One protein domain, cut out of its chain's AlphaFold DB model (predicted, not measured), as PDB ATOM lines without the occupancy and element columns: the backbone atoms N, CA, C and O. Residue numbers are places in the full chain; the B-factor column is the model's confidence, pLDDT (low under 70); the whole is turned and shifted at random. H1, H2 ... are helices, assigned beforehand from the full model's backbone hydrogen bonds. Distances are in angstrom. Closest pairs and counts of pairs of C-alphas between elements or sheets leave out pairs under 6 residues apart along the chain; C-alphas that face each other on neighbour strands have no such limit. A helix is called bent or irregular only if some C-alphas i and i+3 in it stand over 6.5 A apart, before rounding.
ATOM      1  N   GLU A   2     -20.861 -34.525  58.698       81.25
ATOM      2  CA  GLU A   2     -22.142 -33.922  58.267       81.25
ATOM      3  C   GLU A   2     -22.694 -34.498  56.950       81.25
ATOM      4  O   GLU A   2     -23.884 -34.785  56.843       81.25
ATOM      5  N   HIS A   3     -21.832 -34.754  55.959       78.50
ATOM      6  CA  HIS A   3     -22.245 -35.358  54.685       78.50
ATOM      7  C   HIS A   3     -22.796 -36.779  54.849       78.50
ATOM      8  O   HIS A   3     -23.766 -37.153  54.195       78.50
ATOM      9  N   THR A   4     -22.188 -37.578  55.725       77.06
ATOM     10  CA  THR A   4     -22.645 -38.939  56.011       77.06
ATOM     11  C   THR A   4     -23.955 -38.920  56.793       77.06
ATOM     12  O   THR A   4     -24.831 -39.736  56.521       77.06
ATOM     13  N   LEU A   5     -24.139 -37.966  57.710       81.62
ATOM     14  CA  LEU A   5     -25.410 -37.758  58.403       81.62
ATOM     15  C   LEU A   5     -26.530 -37.360  57.428       81.62
ATOM     16  O   LEU A   5     -27.602 -37.957  57.458       81.62
ATOM     17  N   TYR A   6     -26.265 -36.416  56.521       83.94
ATOM     18  CA  TYR A   6     -27.223 -35.990  55.496       83.94
ATOM     19  C   TYR A   6     -27.638 -37.147  54.579       83.94
ATOM     20  O   TYR A   6     -28.821 -37.354  54.320       83.94
ATOM     21  N   MET A   7     -26.676 -37.964  54.143       82.31
ATOM     22  CA  MET A   7     -26.980 -39.145  53.335       82.31
ATOM     23  C   MET A   7     -27.820 -40.167  54.109       82.31
ATOM     24  O   MET A   7     -28.739 -40.741  53.533       82.31
ATOM     25  N   ASN A   8     -27.549 -40.376  55.402       82.06
ATOM     26  CA  ASN A   8     -28.349 -41.264  56.256       82.06
ATOM     27  C   ASN A   8     -29.789 -40.760  56.464       82.06
ATOM     28  O   ASN A   8     -30.680 -41.570  56.707       82.06
ATOM     29  N   MET A   9     -30.033 -39.447  56.373       82.75
ATOM     30  CA  MET A   9     -31.391 -38.889  56.406       82.75
ATOM     31  C   MET A   9     -32.165 -39.154  55.109       82.75
ATOM     32  O   MET A   9     -33.375 -39.348  55.154       82.75
ATOM     33  N   LEU A  10     -31.482 -39.162  53.960       84.06
ATOM     34  CA  LEU A  10     -32.106 -39.376  52.651       84.06
ATOM     35  C   LEU A  10     -32.301 -40.854  52.306       84.06
ATOM     36  O   LEU A  10     -33.265 -41.212  51.630       84.06
ATOM     37  N   ILE A  11     -31.356 -41.704  52.705       87.50
ATOM     38  CA  ILE A  11     -31.295 -43.109  52.307       87.50
ATOM     39  C   ILE A  11     -31.076 -43.961  53.552       87.50
ATOM     40  O   ILE A  11     -30.144 -43.750  54.326       87.50
ATOM     41  N   ASN A  12     -31.902 -44.993  53.708       87.06
ATOM     42  CA  ASN A  12     -31.704 -45.985  54.752       87.06
ATOM     43  C   ASN A  12     -30.571 -46.951  54.365       87.06
ATOM     44  O   ASN A  12     -30.807 -47.953  53.690       87.06
ATOM     45  N   PHE A  13     -29.353 -46.691  54.844       86.31
ATOM     46  CA  PHE A  13     -28.191 -47.549  54.581       86.31
ATOM     47  C   PHE A  13     -28.296 -48.966  55.157       86.31
ATOM     48  O   PHE A  13     -27.525 -49.837  54.766       86.31
ATOM     49  N   ARG A  14     -29.259 -49.231  56.050       89.06
ATOM     50  CA  ARG A  14     -29.520 -50.586  56.563       89.06
ATOM     51  C   ARG A  14     -30.247 -51.460  55.539       89.06
ATOM     52  O   ARG A  14     -30.214 -52.680  55.653       89.06
ATOM     53  N   ALA A  15     -30.920 -50.855  54.560       89.31
ATOM     54  CA  ALA A  15     -31.593 -51.565  53.479       89.31
ATOM     55  C   ALA A  15     -30.608 -51.821  52.326       89.31
ATOM     56  O   ALA A  15     -30.629 -51.128  51.309       89.31
ATOM     57  N   GLU A  16     -29.738 -52.822  52.486       93.00
ATOM     58  CA  GLU A  16     -28.643 -53.114  51.543       93.00
ATOM     59  C   GLU A  16     -29.119 -53.297  50.095       93.00
ATOM     60  O   GLU A  16     -28.495 -52.784  49.166       93.00
ATOM     61  N   SER A  17     -30.259 -53.962  49.889       92.88
ATOM     62  CA  SER A  17     -30.844 -54.175  48.560       92.88
ATOM     63  C   SER A  17     -31.250 -52.866  47.877       92.88
ATOM     64  O   SER A  17     -31.003 -52.690  46.684       92.88
ATOM     65  N   MET A  18     -31.825 -51.927  48.633       92.31
ATOM     66  CA  MET A  18     -32.231 -50.613  48.136       92.31
ATOM     67  C   MET A  18     -31.009 -49.766  47.776       92.31
ATOM     68  O   MET A  18     -30.968 -49.172  46.701       92.31
ATOM     69  N   VAL A  19     -29.992 -49.752  48.644       92.81
ATOM     70  CA  VAL A  19     -28.737 -49.023  48.408       92.81
ATOM     71  C   VAL A  19     -28.010 -49.579  47.185       92.81
ATOM     72  O   VAL A  19     -27.540 -48.810  46.347       92.81
ATOM     73  N   LEU A  20     -27.955 -50.905  47.043       94.69
ATOM     74  CA  LEU A  20     -27.340 -51.561  45.893       94.69
ATOM     75  C   LEU A  20     -28.073 -51.214  44.592       94.69
ATOM     76  O   LEU A  20     -27.427 -50.820  43.623       94.69
ATOM     77  N   ALA A  21     -29.403 -51.326  44.566       94.62
ATOM     78  CA  ALA A  21     -30.210 -50.987  43.394       94.62
ATOM     79  C   ALA A  21     -30.078 -49.503  43.009       94.62
ATOM     80  O   ALA A  21     -29.934 -49.173  41.832       94.62
ATOM     81  N   LEU A  22     -30.059 -48.605  43.997       92.38
ATOM     82  CA  LEU A  22     -29.839 -47.178  43.772       92.38
ATOM     83  C   LEU A  22     -28.444 -46.915  43.187       92.38
ATOM     84  O   LEU A  22     -28.310 -46.207  42.190       92.38
ATOM     85  N   GLY A  23     -27.401 -47.509  43.769       92.06
ATOM     86  CA  GLY A  23     -26.024 -47.339  43.309       92.06
ATOM     87  C   GLY A  23     -25.791 -47.881  41.895       92.06
ATOM     88  O   GLY A  23     -25.104 -47.241  41.093       92.06
ATOM     89  N   THR A  24     -26.383 -49.029  41.549       94.62
ATOM     90  CA  THR A  24     -26.286 -49.590  40.192       94.62
ATOM     91  C   THR A  24     -27.025 -48.732  39.170       94.62
ATOM     92  O   THR A  24     -26.482 -48.507  38.086       94.62
ATOM     93  N   LEU A  25     -28.196 -48.187  39.520       92.19
ATOM     94  CA  LEU A  25     -28.941 -47.259  38.671       92.19
ATOM     95  C   LEU A  25     -28.150 -45.973  38.406       92.19
ATOM     96  O   LEU A  25     -28.011 -45.576  37.251       92.19
ATOM     97  N   LEU A  26     -27.572 -45.357  39.444       90.31
ATOM     98  CA  LEU A  26     -26.747 -44.151  39.303       90.31
ATOM     99  C   LEU A  26     -25.520 -44.401  38.418       90.31
ATOM    100  O   LEU A  26     -25.231 -43.616  37.517       90.31
ATOM    101  N   LYS A  27     -24.837 -45.537  38.608       90.88
ATOM    102  CA  LYS A  27     -23.694 -45.935  37.773       90.88
ATOM    103  C   LYS A  27     -24.092 -46.187  36.319       90.88
ATOM    104  O   LYS A  27     -23.318 -45.893  35.409       90.88
ATOM    105  N   TYR A  28     -25.266 -46.773  36.090       90.12
ATOM    106  CA  TYR A  28     -25.790 -46.976  34.744       90.12
ATOM    107  C   TYR A  28     -26.133 -45.642  34.078       90.12
ATOM    108  O   TYR A  28     -25.739 -45.426  32.933       90.12
ATOM    109  N   LEU A  29     -26.794 -44.734  34.801       87.88
ATOM    110  CA  LEU A  29     -27.124 -43.398  34.315       87.88
ATOM    111  C   LEU A  29     -25.872 -42.606  33.947       87.88
ATOM    112  O   LEU A  29     -25.844 -42.042  32.864       87.88
ATOM    113  N   ASP A  30     -24.824 -42.625  34.771       85.81
ATOM    114  CA  ASP A  30     -23.563 -41.928  34.479       85.81
ATOM    115  C   ASP A  30     -22.904 -42.438  33.182       85.81
ATOM    116  O   ASP A  30     -22.446 -41.655  32.349       85.81
ATOM    117  N   LYS A  31     -22.953 -43.755  32.935       85.38
ATOM    118  CA  LYS A  31     -22.485 -44.351  31.672       85.38
ATOM    119  C   LYS A  31     -23.372 -43.994  30.478       85.38
ATOM    120  O   LYS A  31     -22.857 -43.685  29.406       85.38
ATOM    121  N   ALA A  32     -24.691 -44.076  30.646       84.94
ATOM    122  CA  ALA A  32     -25.661 -43.799  29.590       84.94
ATOM    123  C   ALA A  32     -25.768 -42.298  29.273       84.94
ATOM    124  O   ALA A  32     -26.175 -41.931  28.172       84.94
ATOM    125  N   TRP A  33     -25.375 -41.428  30.205       82.06
ATOM    126  CA  TRP A  33     -25.468 -39.976  30.082       82.06
ATOM    127  C   TRP A  33     -24.722 -39.439  28.864       82.06
ATOM    128  O   TRP A  33     -25.235 -38.573  28.165       82.06
ATOM    129  N   VAL A  34     -23.560 -40.015  28.545       75.19
ATOM    130  CA  VAL A  34     -22.786 -39.656  27.346       75.19
ATOM    131  C   VAL A  34     -23.589 -39.888  26.060       75.19
ATOM    132  O   VAL A  34     -23.451 -39.132  25.106       75.19
ATOM    133  N   THR A  35     -24.444 -40.913  26.027       76.88
ATOM    134  CA  THR A  35     -25.302 -41.231  24.875       76.88
ATOM    135  C   THR A  35     -26.610 -40.437  24.881       76.88
ATOM    136  O   THR A  35     -27.143 -40.130  23.819       76.88
ATOM    137  N   LEU A  36     -27.143 -40.114  26.063       73.31
ATOM    138  CA  LEU A  36     -28.425 -39.421  26.235       73.31
ATOM    139  C   LEU A  36     -28.306 -37.893  26.147       73.31
ATOM    140  O   LEU A  36     -29.260 -37.221  25.753       73.31
ATOM    141  N   SER A  37     -27.155 -37.332  26.520       67.19
ATOM    142  CA  SER A  37     -26.932 -35.893  26.493       67.19
ATOM    143  C   SER A  37     -26.639 -35.425  25.067       67.19
ATOM    144  O   SER A  37     -25.554 -35.626  24.529       67.19
ATOM    145  N   LEU A  38     -27.609 -34.730  24.466       58.28
ATOM    146  CA  LEU A  38     -27.454 -34.011  23.192       58.28
ATOM    147  C   LEU A  38     -26.363 -32.924  23.255       58.28
ATOM    148  O   LEU A  38     -25.874 -32.469  22.223       58.28
ATOM    149  N   GLN A  39     -25.987 -32.498  24.463       55.50
ATOM    150  CA  GLN A  39     -24.911 -31.549  24.705       55.50
ATOM    151  C   GLN A  39     -23.660 -32.312  25.142       55.50
ATOM    152  O   GLN A  39     -23.663 -32.966  26.184       55.50
ATOM    153  N   ASN A  40     -22.588 -32.191  24.352       54.12
ATOM    154  CA  ASN A  40     -21.241 -32.730  24.579       54.12
ATOM    155  C   ASN A  40     -20.560 -32.092  25.812       54.12
ATOM    156  O   ASN A  40     -19.493 -31.487  25.729       54.12
ATOM    157  N   THR A  41     -21.218 -32.162  26.963       56.59
ATOM    158  CA  THR A  41     -20.716 -31.714  28.257       56.59
ATOM    159  C   THR A  41     -20.276 -32.956  29.015       56.59
ATOM    160  O   THR A  41     -21.058 -33.869  29.260       56.59
ATOM    161  N   ARG A  42     -18.983 -33.026  29.349       56.00
ATOM    162  CA  ARG A  42     -18.369 -34.123  30.121       56.00
ATOM    163  C   ARG A  42     -18.735 -34.044  31.611       56.00
ATOM    164  O   ARG A  42     -17.877 -34.212  32.471       56.00
ATOM    165  N   THR A  43     -19.975 -33.699  31.922       65.06
ATOM    166  CA  THR A  43     -20.475 -33.574  33.291       65.06
ATOM    167  C   THR A  43     -21.335 -34.783  33.618       65.06
ATOM    168  O   THR A  43     -22.100 -35.230  32.766       65.06
ATOM    169  N   SER A  44     -21.211 -35.300  34.841       68.25
ATOM    170  CA  SER A  44     -22.069 -36.380  35.339       68.25
ATOM    171  C   SER A  44     -23.543 -35.948  35.340       68.25
ATOM    172  O   SER A  44     -23.843 -34.750  35.408       68.25
ATOM    173  N   ALA A  45     -24.461 -36.910  35.238       72.75
ATOM    174  CA  ALA A  45     -25.896 -36.646  35.207       72.75
ATOM    175  C   ALA A  45     -26.347 -35.922  36.495       72.75
ATOM    176  O   ALA A  45     -26.092 -36.426  37.594       72.75
ATOM    177  N   PRO A  46     -27.031 -34.763  36.408       80.69
ATOM    178  CA  PRO A  46     -27.479 -34.055  37.599       80.69
ATOM    179  C   PRO A  46     -28.627 -34.818  38.272       80.69
ATOM    180  O   PRO A  46     -29.725 -34.936  37.726       80.69
ATOM    181  N   VAL A  47     -28.384 -35.318  39.485       83.38
ATOM    182  CA  VAL A  47     -29.422 -35.902  40.342       83.38
ATOM    183  C   VAL A  47     -30.091 -34.775  41.122       83.38
ATOM    184  O   VAL A  47     -29.469 -34.160  41.981       83.38
ATOM    185  N   LEU A  48     -31.356 -34.494  40.808       85.25
ATOM    186  CA  LEU A  48     -32.103 -33.393  41.426       85.25
ATOM    187  C   LEU A  48     -32.582 -33.735  42.842       85.25
ATOM    188  O   LEU A  48     -32.445 -32.923  43.750       85.25
ATOM    189  N   VAL A  49     -33.166 -34.923  43.020       86.69
ATOM    190  CA  VAL A  49     -33.767 -35.375  44.281       86.69
ATOM    191  C   VAL A  49     -33.611 -36.888  44.403       86.69
ATOM    192  O   VAL A  49     -33.801 -37.617  43.432       86.69
ATOM    193  N   ILE A  50     -33.316 -37.351  45.618       88.25
ATOM    194  CA  ILE A  50     -33.444 -38.751  46.028       88.25
ATOM    195  C   ILE A  50     -34.525 -38.785  47.107       88.25
ATOM    196  O   ILE A  50     -34.466 -38.013  48.060       88.25
ATOM    197  N   SER A  51     -35.527 -39.646  46.940       88.00
ATOM    198  CA  SER A  51     -36.625 -39.796  47.897       88.00
ATOM    199  C   SER A  51     -36.985 -41.267  48.065       88.00
ATOM    200  O   SER A  51     -36.860 -42.053  47.125       88.00
ATOM    201  N   THR A  52     -37.403 -41.642  49.271       86.62
ATOM    202  CA  THR A  52     -37.873 -42.993  49.584       86.62
ATOM    203  C   THR A  52     -39.384 -43.065  49.429       86.62
ATOM    204  O   THR A  52     -40.096 -42.204  49.943       86.62
ATOM    205  N   VAL A  53     -39.874 -44.116  48.778       86.31
ATOM    206  CA  VAL A  53     -41.311 -44.356  48.617       86.31
ATOM    207  C   VAL A  53     -41.758 -45.426  49.611       86.31
ATOM    208  O   VAL A  53     -41.159 -46.500  49.677       86.31
ATOM    209  N   SER A  54     -42.798 -45.123  50.390       86.50
ATOM    210  CA  SER A  54     -43.447 -46.078  51.291       86.50
ATOM    211  C   SER A  54     -44.586 -46.792  50.573       86.50
ATOM    212  O   SER A  54     -45.344 -46.165  49.840       86.50
ATOM    213  N   LEU A  55     -44.742 -48.091  50.829       88.62
ATOM    214  CA  LEU A  55     -45.877 -48.873  50.330       88.62
ATOM    215  C   LEU A  55     -47.142 -48.701  51.184       88.62
ATOM    216  O   LEU A  55     -48.201 -49.154  50.773       88.62
TER     217      LEU A  55
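What this domain is: This is residues 2 to 55 of the 112 residues of the protein "Hypothetical protein" of Timema poppense (UniProt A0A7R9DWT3). One long helix, H2, makes the long axis of a loose, open model; the short helix H1 sits off its beginning, set crosswise to it, and the stretch after H2, residues 37 to 55, turns round past the end of H2 and folds back toward the level of its beginning. The printed part has 54 residues with two named helices, H1 then H2 along the chain, and no named strand; its class is all helix. It is loose, with a radius of gyration of the C-alphas of 13.5 A, and spans 37 by 25 by 17 A along its three main axes.

Where its parts are: Find C-alpha 16 at (-28.643, -53.114, 51.543); from there H2, residues 16 to 36, runs 28.8 A, chiefly along falling z, to C-alpha 36 at (-28.425, -39.421, 26.235). Then go back to C-alpha 2 at (-22.142, -33.922, 58.267), where H1, residues 2 to 10, begins; it runs 12.7 A, chiefly along falling x, to Leu 10.

How they stand to each other: Look near residue 30 for a kink of 32 degrees in H2. H2 is neither bent nor irregular, but only just: C-alphas 31 and 34 are 6.4 A apart. H1 is apart from H2, with no C-alpha of the one within 8 A of the other, and a tight link of 5 residues joins them. In H1 every O i to N i+4 pair is within hydrogen-bond range; in H2, 15 of 17 are.

The domain as a whole: After H2, follow residues 37 to 55, which hold no named element: z is 24.579 at C-alpha 40, 41.426 at C-alpha 48 and 50.330 at C-alpha 55. The two C-alphas farthest apart are those of Asn 40 and Leu 55, at 39.1 A. The printed part has no cut. Its mean pLDDT is 82.2, and residues 37 to 44 are under 70.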